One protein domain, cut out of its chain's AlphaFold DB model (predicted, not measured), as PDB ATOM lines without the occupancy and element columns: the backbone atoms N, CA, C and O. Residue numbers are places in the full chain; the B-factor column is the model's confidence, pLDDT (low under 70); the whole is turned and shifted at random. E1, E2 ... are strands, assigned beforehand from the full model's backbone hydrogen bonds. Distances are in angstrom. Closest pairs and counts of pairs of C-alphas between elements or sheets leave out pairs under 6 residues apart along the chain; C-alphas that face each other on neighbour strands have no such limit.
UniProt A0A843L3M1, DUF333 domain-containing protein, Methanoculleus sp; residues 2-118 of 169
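Overview. This is residues 2 to 118 of the 169 residues of the protein "DUF333 domain-containing protein" of Methanoculleus sp (UniProt A0A843L3M1). A small closed barrel of five strands, E3 to E7, has a separate two-stranded hairpin, E1 and E2, standing beside it, with few contacts between the two parts. The loop of that hairpin reaches away from the barrel, and its residues 20 to 25 stick out. The printed part has 117 residues with seven named strands, E1 to E7 in order along the chain, and no named helix; the class is all strand, though under half of the residues, 54 of 117, are in named elements. Round the mixed barrel run E3, E4, E5, E7, E6 and back to E3, with E5 and E7 parallel and the other neighbours antiparallel, while the sheet of E1 and E2 is antiparallel. The whole is only just loose, close to compact, with a radius of gyration of the C-alphas of 16.3 A and spans of 52 by 35 by 23 A.

Arrangement. In the barrel, E3, residues 41 to 51, and E4, residues 57 to 62, form an antiparallel hairpin, with N 49 and O 59 at 2.8 A, within hydrogen-bond range. E4 and E5, residues 67 to 71, form the next hairpin, with N 68 and O 60 at 2.8 A. These three strands are a meander, each the antiparallel neighbour of the one before. E5 is parallel to E7, residues 102 to 112, with N 71 and O 104 at 2.8 A. E7 forms a hairpin with E6, residues 83 to 90, where N 87 and O 108 are 2.8 A apart. E6 closes the ring as the antiparallel neighbour of E3, with N 44 and O 86 at 3.0 A. E3, E4, E5 and E6 make a Greek key, a meander of three strands whose first is the antiparallel neighbour of the fourth. E3 bends by 86 degrees at residue 45, E6 by 58 degrees at residue 87 and E7 by 84 degrees at residue 109. Outside this ring, E1, residues 9 to 14, and E2, residues 28 to 34, form an antiparallel hairpin, with N 11 and O 32 at 2.9 A. The closest C-alphas of E1 and E3 are those of Val 11 and Phe 41, 7.1 A apart. Those of E2 and E7 are Ile 31 and Leu 107, 7.3 A apart. E2 and E6 are near each other, with 5 pairs of C-alphas within 10 A, while E1 and E4 are apart.

Along the chain. E3 begins at C-alpha 41, (160.603, 209.860, 278.310), and measures 23.6 A; E7 measures 20.6 A and ends at C-alpha 112, (153.879, 226.158, 271.248). E6 measures 20.0 A, E4 16.3 A and E5 12.9 A. E1 begins at C-alpha 9, (162.292, 209.178, 285.851), and measures 15.8 A, and E2 measures 16.3 A.

Size, cuts and confidence. The C-alphas farthest apart are those of Gly 22 and Glu 54, at 53.4 A. The printed part has no cut. The links E1 to E2, E5 to E6 and E6 to E7 are long. The mean pLDDT of the printed part is 83.5; it is under 70 at residues 2, 17, 19 to 23, 36 to 39 and 114 to 118.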
ATOM      1  N   LEU A   2     154.741 202.646 296.900       57.69
ATOM      2  CA  LEU A   2     155.875 203.571 296.739       57.69
ATOM      3  C   LEU A   2     156.803 203.329 297.935       57.69
ATOM      4  O   LEU A   2     156.307 203.205 299.052       57.69
ATOM      5  N   VAL A   3     158.099 203.174 297.683       78.94
ATOM      6  CA  VAL A   3     159.106 202.825 298.695       78.94
ATOM      7  C   VAL A   3     160.097 203.981 298.765       78.94
ATOM      8  O   VAL A   3     160.426 204.552 297.726       78.94
ATOM      9  N   ASP A   4     160.532 204.347 299.967       79.06
ATOM     10  CA  ASP A   4     161.547 205.388 300.150       79.06
ATOM     11  C   ASP A   4     162.859 205.009 299.437       79.06
ATOM     12  O   ASP A   4     163.212 203.831 299.358       79.06
ATOM     13  N   GLY A   5     163.547 205.998 298.860       79.19
ATOM     14  CA  GLY A   5     164.759 205.790 298.051       79.19
ATOM     15  C   GLY A   5     164.537 205.184 296.654       79.19
ATOM     16  O   GLY A   5     165.500 204.789 295.998       79.19
ATOM     17  N   MET A   6     163.292 205.091 296.175       81.44
ATOM     18  CA  MET A   6     162.991 204.607 294.822       81.44
ATOM     19  C   MET A   6     163.460 205.598 293.751       81.44
ATOM     20  O   MET A   6     162.976 206.727 293.685       81.44
ATOM     21  N   ASN A   7     164.339 205.139 292.857       81.25
ATOM     22  CA  ASN A   7     164.707 205.898 291.665       81.25
ATOM     23  C   ASN A   7     163.526 205.981 290.698       81.25
ATOM     24  O   ASN A   7     162.888 204.976 290.383       81.25
ATOM     25  N   VAL A   8     163.270 207.187 290.202       82.88
ATOM     26  CA  VAL A   8     162.223 207.453 289.220       82.88
ATOM     27  C   VAL A   8     162.758 208.343 288.112       82.88
ATOM     28  O   VAL A   8     163.622 209.187 288.337       82.88
ATOM     29  N   THR A   9     162.209 208.172 286.915       82.31
ATOM     30  CA  THR A   9     162.292 209.178 285.851       82.31
ATOM     31  C   THR A   9     160.926 209.824 285.730       82.31
ATOM     32  O   THR A   9     159.915 209.125 285.768       82.31
ATOM     33  N   PHE A  10     160.870 211.143 285.603       84.19
ATOM     34  CA  PHE A  10     159.602 211.849 285.494       84.19
ATOM     35  C   PHE A  10     159.678 212.980 284.476       84.19
ATOM     36  O   PHE A  10     160.749 213.511 284.188       84.19
ATOM     37  N   VAL A  11     158.513 213.344 283.958       83.12
ATOM     38  CA  VAL A  11     158.287 214.558 283.176       83.12
ATOM     39  C   VAL A  11     157.429 215.470 284.031       83.12
ATOM     40  O   VAL A  11     156.397 215.038 284.548       83.12
ATOM     41  N   ALA A  12     157.838 216.725 284.173       85.25
ATOM     42  CA  ALA A  12     157.052 217.718 284.880       85.25
ATOM     43  C   ALA A  12     157.076 219.064 284.156       85.25
ATOM     44  O   ALA A  12     158.067 219.416 283.517       85.25
ATOM     45  N   GLN A  13     155.983 219.808 284.281       82.50
ATOM     46  CA  GLN A  13     155.873 221.181 283.810       82.50
ATOM     47  C   GLN A  13     156.143 222.136 284.971       82.50
ATOM     48  O   GLN A  13     155.584 221.972 286.054       82.50
ATOM     49  N   VAL A  14     156.994 223.139 284.761       83.56
ATOM     50  CA  VAL A  14     157.225 224.192 285.759       83.56
ATOM     51  C   VAL A  14     155.951 225.014 285.940       83.56
ATOM     52  O   VAL A  14     155.313 225.400 284.962       83.56
ATOM     53  N   ARG A  15     155.577 225.286 287.194       81.12
ATOM     54  CA  ARG A  15     154.455 226.166 287.531       81.12
ATOM     55  C   ARG A  15     154.984 227.537 287.931       81.12
ATOM     56  O   ARG A  15     155.524 227.691 289.017       81.12
ATOM     57  N   GLU A  16     154.812 228.535 287.076       71.69
ATOM     58  CA  GLU A  16     155.377 229.871 287.323       71.69
ATOM     59  C   GLU A  16     154.571 230.686 288.357       71.69
ATOM     60  O   GLU A  16     155.153 231.449 289.123       71.69
ATOM     61  N   ASP A  17     153.261 230.432 288.489       68.88
ATOM     62  CA  ASP A  17     152.343 231.248 289.309       68.88
ATOM     63  C   ASP A  17     151.959 230.628 290.666       68.88
ATOM     64  O   ASP A  17     150.863 230.853 291.191       68.88
ATOM     65  N   VAL A  18     152.826 229.804 291.260       70.88
ATOM     66  CA  VAL A  18     152.538 229.174 292.559       70.88
ATOM     67  C   VAL A  18     153.372 229.813 293.661       70.88
ATOM     68  O   VAL A  18     154.581 229.609 293.750       70.88
ATOM     69  N   ALA A  19     152.702 230.530 294.565       64.75
ATOM     70  CA  ALA A  19     153.311 230.987 295.808       64.75
ATOM     71  C   ALA A  19     153.654 229.774 296.690       64.75
ATOM     72  O   ALA A  19     152.774 229.115 297.248       64.75
ATOM     73  N   THR A  20     154.942 229.451 296.814       64.12
ATOM     74  CA  THR A  20     155.387 228.349 297.672       64.12
ATOM     75  C   THR A  20     155.316 228.775 299.135       64.12
ATOM     76  O   THR A  20     156.015 229.702 299.541       64.12
ATOM     77  N   ILE A  21     154.536 228.058 299.946       66.31
ATOM     78  CA  ILE A  21     154.446 228.284 301.401       66.31
ATOM     79  C   ILE A  21     155.821 228.077 302.077       66.31
ATOM     80  O   ILE A  21     156.092 228.656 303.123       66.31
ATOM     81  N   GLY A  22     156.701 227.277 301.459       65.00
ATOM     82  CA  GLY A  22     157.993 226.888 302.022       65.00
ATOM     83  C   GLY A  22     159.237 227.589 301.475       65.00
ATOM     84  O   GLY A  22     160.276 227.379 302.071       65.00
ATOM     85  N   GLN A  23     159.190 228.383 300.395       60.91
ATOM     86  CA  GLN A  23     160.376 228.944 299.694       60.91
ATOM     87  C   GLN A  23     161.447 227.918 299.254       60.91
ATOM     88  O   GLN A  23     162.614 228.274 299.092       60.91
ATOM     89  N   TRP A  24     161.097 226.641 299.086       70.50
ATOM     90  CA  TRP A  24     162.048 225.590 298.704       70.50
ATOM     91  C   TRP A  24     161.618 224.923 297.396       70.50
ATOM     92  O   TRP A  24     160.489 224.448 297.280       70.50
ATOM     93  N   GLY A  25     162.557 224.843 296.448       75.81
ATOM     94  CA  GLY A  25     162.384 224.192 295.147       75.81
ATOM     95  C   GLY A  25     161.584 225.005 294.123       75.81
ATOM     96  O   GLY A  25     160.967 226.021 294.439       75.81
ATOM     97  N   THR A  26     161.601 224.539 292.874       83.00
ATOM     98  CA  THR A  26     160.740 225.055 291.802       83.00
ATOM     99  C   THR A  26     159.452 224.231 291.800       83.00
ATOM    100  O   THR A  26     159.536 223.006 291.672       83.00
ATOM    101  N   PRO A  27     158.265 224.839 291.965       84.12
ATOM    102  CA  PRO A  27     157.013 224.101 291.905       84.12
ATOM    103  C   PRO A  27     156.812 223.552 290.492       84.12
ATOM    104  O   PRO A  27     156.919 224.273 289.500       84.12
ATOM    105  N   VAL A  28     156.516 222.259 290.407       86.62
ATOM    106  CA  VAL A  28     156.265 221.573 289.142       86.62
ATOM    107  C   VAL A  28     154.987 220.749 289.234       86.62
ATOM    108  O   VAL A  28     154.645 220.225 290.294       86.62
ATOM    109  N   GLU A  29     154.276 220.630 288.122       86.44
ATOM    110  CA  GLU A  29     153.198 219.668 287.931       86.44
ATOM    111  C   GLU A  29     153.772 218.424 287.268       86.44
ATOM    112  O   GLU A  29     154.310 218.492 286.164       86.44
ATOM    113  N   VAL A  30     153.697 217.282 287.950       86.75
ATOM    114  CA  VAL A  30     154.212 216.034 287.392       86.75
ATOM    115  C   VAL A  30     153.215 215.481 286.382       86.75
ATOM    116  O   VAL A  30     152.092 215.138 286.736       86.75
ATOM    117  N   ILE A  31     153.661 215.368 285.134       84.94
ATOM    118  CA  ILE A  31     152.866 214.894 283.998       84.94
ATOM    119  C   ILE A  31     152.918 213.365 283.930       84.94
ATOM    120  O   ILE A  31     151.904 212.706 283.722       84.94
ATOM    121  N   ALA A  32     154.105 212.785 284.129       82.75
ATOM    122  CA  ALA A  32     154.305 211.339 284.108       82.75
ATOM    123  C   ALA A  32     155.491 210.916 284.983       82.75
ATOM    124  O   ALA A  32     156.455 211.663 285.131       82.75
ATOM    125  N   ILE A  33     155.427 209.699 285.537       83.00
ATOM    126  CA  ILE A  33     156.485 209.083 286.351       83.00
ATOM    127  C   ILE A  33     156.654 207.625 285.923       83.00
ATOM    128  O   ILE A  33     155.675 206.883 285.844       83.00
ATOM    129  N   ASP A  34     157.896 207.196 285.729       81.06
ATOM    130  CA  ASP A  34     158.282 205.800 285.548       81.06
ATOM    131  C   ASP A  34     159.224 205.348 286.669       81.06
ATOM    132  O   ASP A  34     160.151 206.060 287.060       81.06
ATOM    133  N   LYS A  35     158.968 204.148 287.193       76.06
ATOM    134  CA  LYS A  35     159.685 203.555 288.335       76.06
ATOM    135  C   LYS A  35     160.819 202.616 287.931       76.06
ATOM    136  O   LYS A  35     161.553 202.156 288.797       76.06
ATOM    137  N   ALA A  36     160.896 202.243 286.656       62.38
ATOM    138  CA  ALA A  36     161.699 201.113 286.202       62.38
ATOM    139  C   ALA A  36     162.917 201.535 285.370       62.38
ATOM    140  O   ALA A  36     163.744 200.686 285.055       62.38
ATOM    141  N   GLY A  37     163.030 202.811 284.984       58.56
ATOM    142  CA  GLY A  37     164.127 203.304 284.141       58.56
ATOM    143  C   GLY A  37     164.121 202.717 282.723       58.56
ATOM    144  O   GLY A  37     165.035 202.976 281.947       58.56
ATOM    145  N   ASN A  38     163.096 201.930 282.381       62.69
ATOM    146  CA  ASN A  38     162.951 201.290 281.077       62.69
ATOM    147  C   ASN A  38     162.098 202.147 280.125       62.69
ATOM    148  O   ASN A  38     162.272 202.087 278.908       62.69
ATOM    149  N   THR A  39     161.216 202.992 280.672       62.16
ATOM    150  CA  THR A  39     160.515 204.021 279.900       62.16
ATOM    151  C   THR A  39     161.444 205.210 279.695       62.16
ATOM    152  O   THR A  39     161.755 205.944 280.630       62.16
ATOM    153  N   THR A  40     161.879 205.426 278.457       79.88
ATOM    154  CA  THR A  40     162.580 206.655 278.087       79.88
ATOM    155  C   THR A  40     161.527 207.698 277.747       79.88
ATOM    156  O   THR A  40     160.890 207.632 276.695       79.88
ATOM    157  N   PHE A  41     161.292 208.629 278.664       88.12
ATOM    158  CA  PHE A  41     160.603 209.860 278.310       88.12
ATOM    159  C   PHE A  41     161.547 210.747 277.506       88.12
ATOM    160  O   PHE A  41     162.761 210.731 277.717       88.12
ATOM    161  N   VAL A  42     160.976 211.536 276.609       90.69
ATOM    162  CA  VAL A  42     161.665 212.636 275.942       90.69
ATOM    163  C   VAL A  42     160.969 213.932 276.326       90.69
ATOM    164  O   VAL A  42     159.744 213.980 276.402       90.69
ATOM    165  N   ALA A  43     161.758 214.970 276.574       90.88
ATOM    166  CA  ALA A  43     161.298 216.346 276.632       90.88
ATOM    167  C   ALA A  43     162.260 217.174 275.782       90.88
ATOM    168  O   ALA A  43     163.460 217.192 276.062       90.88
ATOM    169  N   ALA A  44     161.759 217.781 274.711       92.44
ATOM    170  CA  ALA A  44     162.602 218.447 273.730       92.44
ATOM    171  C   ALA A  44     161.877 219.605 273.042       92.44
ATOM    172  O   ALA A  44     160.646 219.661 272.982       92.44
ATOM    173  N   ASN A  45     162.681 220.509 272.489       94.00
ATOM    174  CA  ASN A  45     162.223 221.525 271.557       94.00
ATOM    175  C   ASN A  45     162.364 220.990 270.138       94.00
ATOM    176  O   ASN A  45     163.386 220.389 269.794       94.00
ATOM    177  N   GLY A  46     161.355 221.233 269.315       94.75
ATOM    178  CA  GLY A  46     161.392 220.842 267.919       94.75
ATOM    179  C   GLY A  46     160.449 221.646 267.050       94.75
ATOM    180  O   GLY A  46     159.676 222.481 267.517       94.75
ATOM    181  N   THR A  47     160.558 221.372 265.763       94.44
ATOM    182  CA  THR A  47     159.719 221.932 264.715       94.44
ATOM    183  C   THR A  47     158.801 220.831 264.215       94.44
ATOM    184  O   THR A  47     159.263 219.734 263.894       94.44
ATOM    185  N   VAL A  48     157.503 221.108 264.190       93.75
ATOM    186  CA  VAL A  48     156.527 220.252 263.529       93.75
ATOM    187  C   VAL A  48     156.738 220.393 262.028       93.75
ATOM    188  O   VAL A  48     156.778 221.502 261.504       93.75
ATOM    189  N   THR A  49     156.919 219.270 261.349       90.69
ATOM    190  CA  THR A  49     157.224 219.221 259.921       90.69
ATOM    191  C   THR A  49     156.238 218.296 259.237       90.69
ATOM    192  O   THR A  49     155.984 217.201 259.739       90.69
ATOM    193  N   TYR A  50     155.691 218.713 258.102       89.38
ATOM    194  CA  TYR A  50     154.922 217.830 257.237       89.38
ATOM    195  C   TYR A  50     155.868 216.955 256.400       89.38
ATOM    196  O   TYR A  50     156.815 217.444 255.787       89.38
ATOM    197  N   ILE A  51     155.625 215.646 256.383       88.00
ATOM    198  CA  ILE A  51     156.400 214.657 255.632       88.00
ATOM    199  C   ILE A  51     155.478 213.975 254.630       88.00
ATOM    200  O   ILE A  51     154.550 213.266 255.016       88.00
ATOM    201  N   ASP A  52     155.782 214.145 253.344       83.44
ATOM    202  CA  ASP A  52     155.039 213.547 252.231       83.44
ATOM    203  C   ASP A  52     155.507 212.106 251.951       83.44
ATOM    204  O   ASP A  52     156.176 211.807 250.962       83.44
ATOM    205  N   LEU A  53     155.217 211.202 252.888       79.25
ATOM    206  CA  LEU A  53     155.377 209.757 252.719       79.25
ATOM    207  C   LEU A  53     154.064 209.075 253.119       79.25
ATOM    208  O   LEU A  53     153.444 209.455 254.110       79.25
ATOM    209  N   GLU A  54     153.641 208.070 252.346       73.31
ATOM    210  CA  GLU A  54     152.472 207.220 252.649       73.31
ATOM    211  C   GLU A  54     151.139 207.969 252.852       73.31
ATOM    212  O   GLU A  54     150.313 207.576 253.674       73.31
ATOM    213  N   GLY A  55     150.910 209.044 252.092       71.06
ATOM    214  CA  GLY A  55     149.700 209.869 252.210       71.06
ATOM    215  C   GLY A  55     149.849 211.075 253.137       71.06
ATOM    216  O   GLY A  55     148.877 211.797 253.345       71.06
ATOM    217  N   GLY A  56     151.060 211.319 253.642       83.75
ATOM    218  CA  GLY A  56     151.394 212.523 254.383       83.75
ATOM    219  C   GLY A  56     151.163 212.382 255.883       83.75
ATOM    220  O   GLY A  56     150.119 211.912 256.336       83.75
ATOM    221  N   PHE A  57     152.135 212.811 256.680       90.12
ATOM    222  CA  PHE A  57     152.000 212.861 258.133       90.12
ATOM    223  C   PHE A  57     152.816 214.008 258.727       90.12
ATOM    224  O   PHE A  57     153.716 214.547 258.091       90.12
ATOM    225  N   TYR A  58     152.523 214.364 259.976       92.12
ATOM    226  CA  TYR A  58     153.306 215.343 260.722       92.12
ATOM    227  C   TYR A  58     154.311 214.644 261.634       92.12
ATOM    228  O   TYR A  58     153.939 213.802 262.449       92.12
ATOM    229  N   GLY A  59     155.581 215.011 261.502       95.44
ATOM    230  CA  GLY A  59     156.678 214.612 262.375       95.44
ATOM    231  C   GLY A  59     157.177 215.780 263.217       95.44
ATOM    232  O   GLY A  59     156.842 216.933 262.956       95.44
ATOM    233  N   ILE A  60     158.002 215.495 264.221       97.31
ATOM    234  CA  ILE A  60     158.717 216.519 264.987       97.31
ATOM    235  C   ILE A  60     160.211 216.324 264.748       97.31
ATOM    236  O   ILE A  60     160.752 215.254 265.033       97.31
ATOM    237  N   VAL A  61     160.879 217.354 264.236       96.88
ATOM    238  CA  VAL A  61     162.339 217.396 264.107       96.88
ATOM    239  C   VAL A  61     162.877 218.301 265.203       96.88
ATOM    240  O   VAL A  61     162.574 219.494 265.241       96.88
ATOM    241  N   THR A  62     163.630 217.737 266.138       96.94
ATOM    242  CA  THR A  62     164.225 218.495 267.242       96.94
ATOM    243  C   THR A  62     165.395 219.350 266.765       96.94
ATOM    244  O   THR A  62     165.952 219.123 265.690       96.94
ATOM    245  N   ASP A  63     165.783 220.346 267.567       92.12
ATOM    246  CA  ASP A  63     166.868 221.279 267.215       92.12
ATOM    247  C   ASP A  63     168.236 220.565 267.015       92.12
ATOM    248  O   ASP A  63     169.120 221.098 266.347       92.12
ATOM    249  N   ASP A  64     168.413 219.347 267.548       94.06
ATOM    250  CA  ASP A  64     169.589 218.480 267.336       94.06
ATOM    251  C   ASP A  64     169.486 217.572 266.088       94.06
ATOM    252  O   ASP A  64     170.395 216.791 265.803       94.06
ATOM    253  N   GLY A  65     168.386 217.663 265.336       95.00
ATOM    254  CA  GLY A  65     168.112 216.861 264.144       95.00
ATOM    255  C   GLY A  65     167.474 215.496 264.415       95.00
ATOM    256  O   GLY A  65     167.193 214.766 263.457       95.00
ATOM    257  N   THR A  66     167.213 215.135 265.677       96.56
ATOM    258  CA  THR A  66     166.489 213.899 266.004       96.56
ATOM    259  C   THR A  66     165.049 213.975 265.485       96.56
ATOM    260  O   THR A  66     164.394 215.016 265.501       96.56
ATOM    261  N   ARG A  67     164.544 212.852 264.967       97.00
ATOM    262  CA  ARG A  67     163.208 212.757 264.368       97.00
ATOM    263  C   ARG A  67     162.298 211.942 265.263       97.00
ATOM    264  O   ARG A  67     162.629 210.807 265.605       97.00
ATOM    265  N   TYR A  68     161.135 212.491 265.570       96.62
ATOM    266  CA  TYR A  68     160.097 211.834 266.345       96.62
ATOM    267  C   TYR A  68     158.806 211.757 265.546       96.62
ATOM    268  O   TYR A  68     158.363 212.758 264.986       96.62
ATOM    269  N   LEU A  69     158.193 210.578 265.531       96.00
ATOM    270  CA  LEU A  69     156.872 210.357 264.960       96.00
ATOM    271  C   LEU A  69     155.834 210.474 266.081       96.00
ATOM    272  O   LEU A  69     155.737 209.565 266.912       96.00
ATOM    273  N   PRO A  70     155.097 211.591 266.165       95.94
ATOM    274  CA  PRO A  70     154.202 211.823 267.277       95.94
ATOM    275  C   PRO A  70     152.907 211.020 267.123       95.94
ATOM    276  O   PRO A  70     152.138 211.188 266.179       95.94
ATOM    277  N   LEU A  71     152.630 210.177 268.108       93.06
ATOM    278  CA  LEU A  71     151.359 209.496 268.285       93.06
ATOM    279  C   LEU A  71     150.465 210.400 269.141       93.06
ATOM    280  O   LEU A  71     150.796 210.713 270.285       93.06
ATOM    281  N   GLY A  72     149.343 210.844 268.571       88.12
ATOM    282  CA  GLY A  72     148.374 211.686 269.278       88.12
ATOM    283  C   GLY A  72     148.697 213.183 269.302       88.12
ATOM    284  O   GLY A  72     148.230 213.879 270.199       88.12
ATOM    285  N   LEU A  73     149.459 213.708 268.331       92.06
ATOM    286  CA  LEU A  73     149.619 215.160 268.195       92.06
ATOM    287  C   LEU A  73     148.267 215.814 267.874       92.06
ATOM    288  O   LEU A  73     147.634 215.478 266.864       92.06
ATOM    289  N   GLU A  74     147.837 216.741 268.731       86.75
ATOM    290  CA  GLU A  74     146.600 217.501 268.540       86.75
ATOM    291  C   GLU A  74     146.634 218.310 267.235       86.75
ATOM    292  O   GLU A  74     147.667 218.875 266.876       86.75
ATOM    293  N   GLU A  75     145.489 218.423 266.556       81.81
ATOM    294  CA  GLU A  75     145.367 219.095 265.249       81.81
ATOM    295  C   GLU A  75     145.882 220.539 265.266       81.81
ATOM    296  O   GLU A  75     146.540 220.985 264.337       81.81
ATOM    297  N   ARG A  76     145.673 221.260 266.374       80.19
ATOM    298  CA  ARG A  76     146.155 222.640 266.540       80.19
ATOM    299  C   ARG A  76     147.677 222.790 266.457       80.19
ATOM    300  O   ARG A  76     148.148 223.905 266.270       80.19
ATOM    301  N   TYR A  77     148.426 221.702 266.638       87.06
ATOM    302  CA  TYR A  77     149.881 221.691 266.517       87.06
ATOM    303  C   TYR A  77     150.359 221.154 265.168       87.06
ATOM    304  O   TYR A  77     151.554 221.197 264.898       87.06
ATOM    305  N   ARG A  78     149.457 220.657 264.313       87.06
ATOM    306  CA  ARG A  78     149.763 220.138 262.974       87.06
ATOM    307  C   ARG A  78     149.871 221.273 261.968       87.06
ATOM    308  O   ARG A  78     149.074 221.395 261.048       87.06
ATOM    309  N   VAL A  79     150.854 222.127 262.201       82.38
ATOM    310  CA  VAL A  79     151.191 223.236 261.320       82.38
ATOM    311  C   VAL A  79     152.648 223.072 260.945       82.38
ATOM    312  O   VAL A  79     153.514 223.012 261.822       82.38
ATOM    313  N   ASP A  80     152.908 222.972 259.648       84.56
ATOM    314  CA  ASP A  80     154.271 222.870 259.148       84.56
ATOM    315  C   ASP A  80     155.079 224.111 259.561       84.56
ATOM    316  O   ASP A  80     154.609 225.245 259.471       84.56
ATOM    317  N   GLY A  81     156.271 223.886 260.108       85.75
ATOM    318  CA  GLY A  81     157.126 224.934 260.660       85.75
ATOM    319  C   GLY A  81     156.801 225.363 262.098       85.75
ATOM    320  O   GLY A  81     157.544 226.171 262.667       85.75
ATOM    321  N   MET A  82     155.754 224.828 262.743       87.19
ATOM    322  CA  MET A  82     155.425 225.225 264.116       87.19
ATOM    323  C   MET A  82     156.500 224.769 265.104       87.19
ATOM    324  O   MET A  82     156.743 223.577 265.288       87.19
ATOM    325  N   ARG A  83     157.104 225.723 265.818       91.12
ATOM    326  CA  ARG A  83     157.991 225.418 266.947       91.12
ATOM    327  C   ARG A  83     157.180 225.045 268.181       91.12
ATOM    328  O   ARG A  83     156.312 225.809 268.605       91.12
ATOM    329  N   ILE A  84     157.522 223.915 268.786       93.81
ATOM    330  CA  ILE A  84     156.926 223.428 270.026       93.81
ATOM    331  C   ILE A  84     158.000 222.951 271.002       93.81
ATOM    332  O   ILE A  84     159.066 222.475 270.612       93.81
ATOM    333  N   THR A  85     157.684 223.033 272.287       93.12
ATOM    334  CA  THR A  85     158.298 222.208 273.323       93.12
ATOM    335  C   THR A  85     157.309 221.103 273.621       93.12
ATOM    336  O   THR A  85     156.150 221.387 273.923       93.12
ATOM    337  N   PHE A  86     157.751 219.855 273.550       94.50
ATOM    338  CA  PHE A  86     156.906 218.706 273.840       94.50
ATOM    339  C   PHE A  86     157.565 217.799 274.866       94.50
ATOM    340  O   PHE A  86     158.787 217.782 275.029       94.50
ATOM    341  N   ALA A  87     156.733 217.017 275.537       93.56
ATOM    342  CA  ALA A  87     157.166 215.868 276.291       93.56
ATOM    343  C   ALA A  87     156.322 214.654 275.922       93.56
ATOM    344  O   ALA A  87     155.114 214.756 275.690       93.56
ATOM    345  N   GLY A  88     156.964 213.495 275.865       93.19
ATOM    346  CA  GLY A  88     156.320 212.280 275.411       93.19
ATOM    347  C   GLY A  88     157.013 211.012 275.876       93.19
ATOM    348  O   GLY A  88     158.129 211.031 276.401       93.19
ATOM    349  N   LYS A  89     156.322 209.895 275.685       91.56
ATOM    350  CA  LYS A  89     156.807 208.557 276.012       91.56
ATOM    351  C   LYS A  89     157.258 207.851 274.739       91.56
ATOM    352  O   LYS A  89     156.468 207.717 273.811       91.56
ATOM    353  N   ILE A  90     158.502 207.369 274.694       91.88
ATOM    354  CA  ILE A  90     158.978 206.599 273.537       91.88
ATOM    355  C   ILE A  90     158.221 205.263 273.461       91.88
ATOM    356  O   ILE A  90     158.274 204.456 274.393       91.88
ATOM    357  N   ALA A  91     157.552 205.024 272.335       90.06
ATOM    358  CA  ALA A  91     156.729 203.847 272.084       90.06
ATOM    359  C   ALA A  91     157.530 202.788 271.303       90.06
ATOM    360  O   ALA A  91     157.368 202.608 270.098       90.06
ATOM    361  N   ARG A  92     158.456 202.108 271.997       81.44
ATOM    362  CA  ARG A  92     159.430 201.174 271.386       81.44
ATOM    363  C   ARG A  92     158.805 199.943 270.726       81.44
ATOM    364  O   ARG A  92     159.394 199.399 269.801       81.44
ATOM    365  N   ASP A  93     157.636 199.521 271.200       82.38
ATOM    366  CA  ASP A  93     156.944 198.318 270.724       82.38
ATOM    367  C   ASP A  93     155.906 198.625 269.629       82.38
ATOM    368  O   ASP A  93     155.160 197.744 269.199       82.38
ATOM    369  N   THR A  94     155.835 199.877 269.171       79.81
ATOM    370  CA  THR A  94     154.893 200.299 268.135       79.81
ATOM    371  C   THR A  94     155.517 200.151 266.756       79.81
ATOM    372  O   THR A  94     156.528 200.774 266.439       79.81
ATOM    373  N   VAL A  95     154.866 199.362 265.900       83.00
ATOM    374  CA  VAL A  95     155.185 199.299 264.472       83.00
ATOM    375  C   VAL A  95     154.376 200.368 263.749       83.00
ATOM    376  O   VAL A  95     153.146 200.340 263.767       83.00
ATOM    377  N   THR A  96     155.067 201.311 263.118       82.12
ATOM    378  CA  THR A  96     154.451 202.402 262.356       82.12
ATOM    379  C   THR A  96     154.662 202.182 260.870       82.12
ATOM    380  O   THR A  96     155.751 201.774 260.460       82.12
ATOM    381  N   ILE A  97     153.645 202.494 260.072       81.75
ATOM    382  CA  ILE A  97     153.707 202.351 258.614       81.75
ATOM    383  C   ILE A  97     154.776 203.309 258.060       81.75
ATOM    384  O   ILE A  97     155.631 202.885 257.296       81.75
ATOM    385  N   GLN A  98     154.868 204.516 258.635       85.69
ATOM    386  CA  GLN A  98     155.717 205.616 258.157       85.69
ATOM    387  C   GLN A  98     157.218 205.302 258.145       85.69
ATOM    388  O   GLN A  98     157.975 205.996 257.470       85.69
ATOM    389  N   GLN A  99     157.665 204.313 258.935       87.94
ATOM    390  CA  GLN A  99     159.077 203.930 259.102       87.94
ATOM    391  C   GLN A  99     160.043 205.126 259.259       87.94
ATOM    392  O   GLN A  99     161.201 205.080 258.841       87.94
ATOM    393  N   TRP A 100     159.573 206.209 259.883       92.00
ATOM    394  CA  TRP A 100     160.292 207.472 259.995       92.00
ATOM    395  C   TRP A 100     160.307 207.942 261.444       92.00
ATOM    396  O   TRP A 100     159.263 208.041 262.080       92.00
ATOM    397  N   GLY A 101     161.497 208.272 261.949       92.56
ATOM    398  CA  GLY A 101     161.678 208.769 263.311       92.56
ATOM    399  C   GLY A 101     161.384 207.736 264.402       92.56
ATOM    400  O   GLY A 101     161.071 206.576 264.147       92.56
ATOM    401  N   VAL A 102     161.533 208.169 265.651       94.38
ATOM    402  CA  VAL A 102     161.215 207.373 266.838       94.38
ATOM    403  C   VAL A 102     159.748 207.618 267.219       94.38
ATOM    404  O   VAL A 102     159.402 208.773 267.488       94.38
ATOM    405  N   PRO A 103     158.879 206.588 267.276       94.88
ATOM    406  CA  PRO A 103     157.500 206.760 267.724       94.88
ATOM    407  C   PRO A 103     157.439 207.283 269.161       94.88
ATOM    408  O   PRO A 103     158.086 206.738 270.064       94.88
ATOM    409  N   VAL A 104     156.663 208.341 269.382       95.06
ATOM    410  CA  VAL A 104     156.496 208.964 270.697       95.06
ATOM    411  C   VAL A 104     155.031 209.281 270.965       95.06
ATOM    412  O   VAL A 104     154.401 210.005 270.206       95.06
ATOM    413  N   GLU A 105     154.476 208.773 272.060       93.94
ATOM    414  CA  GLU A 105     153.167 209.214 272.548       93.94
ATOM    415  C   GLU A 105     153.311 210.601 273.173       93.94
ATOM    416  O   GLU A 105     154.056 210.772 274.142       93.94
ATOM    417  N   ILE A 106     152.620 211.595 272.614       94.75
ATOM    418  CA  ILE A 106     152.669 212.966 273.125       94.75
ATOM    419  C   ILE A 106     151.876 213.042 274.428       94.75
ATOM    420  O   ILE A 106     150.681 212.767 274.462       94.75
ATOM    421  N   LEU A 107     152.559 213.423 275.508       92.56
ATOM    422  CA  LEU A 107     151.961 213.584 276.833       92.56
ATOM    423  C   LEU A 107     151.632 215.046 277.123       92.56
ATOM    424  O   LEU A 107     150.634 215.336 277.774       92.56
ATOM    425  N   ALA A 108     152.481 215.964 276.660       90.75
ATOM    426  CA  ALA A 108     152.283 217.390 276.852       90.75
ATOM    427  C   ALA A 108     152.987 218.212 275.776       90.75
ATOM    428  O   ALA A 108     154.052 217.842 275.282       90.75
ATOM    429  N   VAL A 109     152.416 219.378 275.489       91.56
ATOM    430  CA  VAL A 109     153.036 220.443 274.696       91.56
ATOM    431  C   VAL A 109     153.030 221.705 275.566       91.56
ATOM    432  O   VAL A 109     152.120 222.523 275.449       91.56
ATOM    433  N   PRO A 110     153.964 221.829 276.533       87.44
ATOM    434  CA  PRO A 110     153.973 222.935 277.498       87.44
ATOM    435  C   PRO A 110     154.164 224.307 276.852       87.44
ATOM    436  O   PRO A 110     153.804 225.320 277.448       87.44
ATOM    437  N   TRP A 111     154.725 224.349 275.645       86.94
ATOM    438  CA  TRP A 111     154.850 225.568 274.870       86.94
ATOM    439  C   TRP A 111     154.683 225.265 273.385       86.94
ATOM    440  O   TRP A 111     155.238 224.299 272.867       86.94
ATOM    441  N   ALA A 112     153.947 226.125 272.696       85.81
ATOM    442  CA  ALA A 112     153.879 226.158 271.248       85.81
ATOM    443  C   ALA A 112     153.974 227.616 270.819       85.81
ATOM    444  O   ALA A 112     153.345 228.491 271.425       85.81
ATOM    445  N   CYS A 113     154.757 227.887 269.781       79.50
ATOM    446  CA  CYS A 113     154.845 229.223 269.229       79.50
ATOM    447  C   CYS A 113     153.529 229.563 268.520       79.50
ATOM    448  O   CYS A 113     153.343 229.256 267.343       79.50
ATOM    449  N   SER A 114     152.627 230.231 269.238       63.12
ATOM    450  CA  SER A 114     151.325 230.679 268.734       63.12
ATOM    451  C   SER A 114     151.420 231.654 267.556       63.12
ATOM    452  O   SER A 114     150.435 231.837 266.852       63.12
ATOM    453  N   SER A 115     152.587 232.271 267.336       59.25
ATOM    454  CA  SER A 115     152.867 233.137 266.186       59.25
ATOM    455  C   SER A 115     153.699 232.474 265.085       59.25
ATOM    456  O   SER A 115     153.818 233.051 264.010       59.25
ATOM    457  N   CYS A 116     154.320 231.316 265.345       57.41
ATOM    458  CA  CYS A 116     155.105 230.578 264.345       57.41
ATOM    459  C   CYS A 116     154.271 229.494 263.652       57.41
ATOM    460  O   CYS A 116     154.709 228.947 262.650       57.41
ATOM    461  N   GLY A 117     153.088 229.173 264.185       51.91
ATOM    462  CA  GLY A 117     152.012 228.582 263.403       51.91
ATOM    463  C   GLY A 117     151.122 229.712 262.913       51.91
ATOM    464  O   GLY A 117     150.551 230.424 263.740       51.91
ATOM    465  N   GLY A 118     151.056 229.911 261.596       44.44
ATOM    466  CA  GLY A 118     150.198 230.917 260.974       44.44
ATOM    467  C   GLY A 118     148.793 230.907 261.582       44.44
ATOM    468  O   GLY A 118     148.273 229.859 261.959       44.44
TER     469      GLY A 118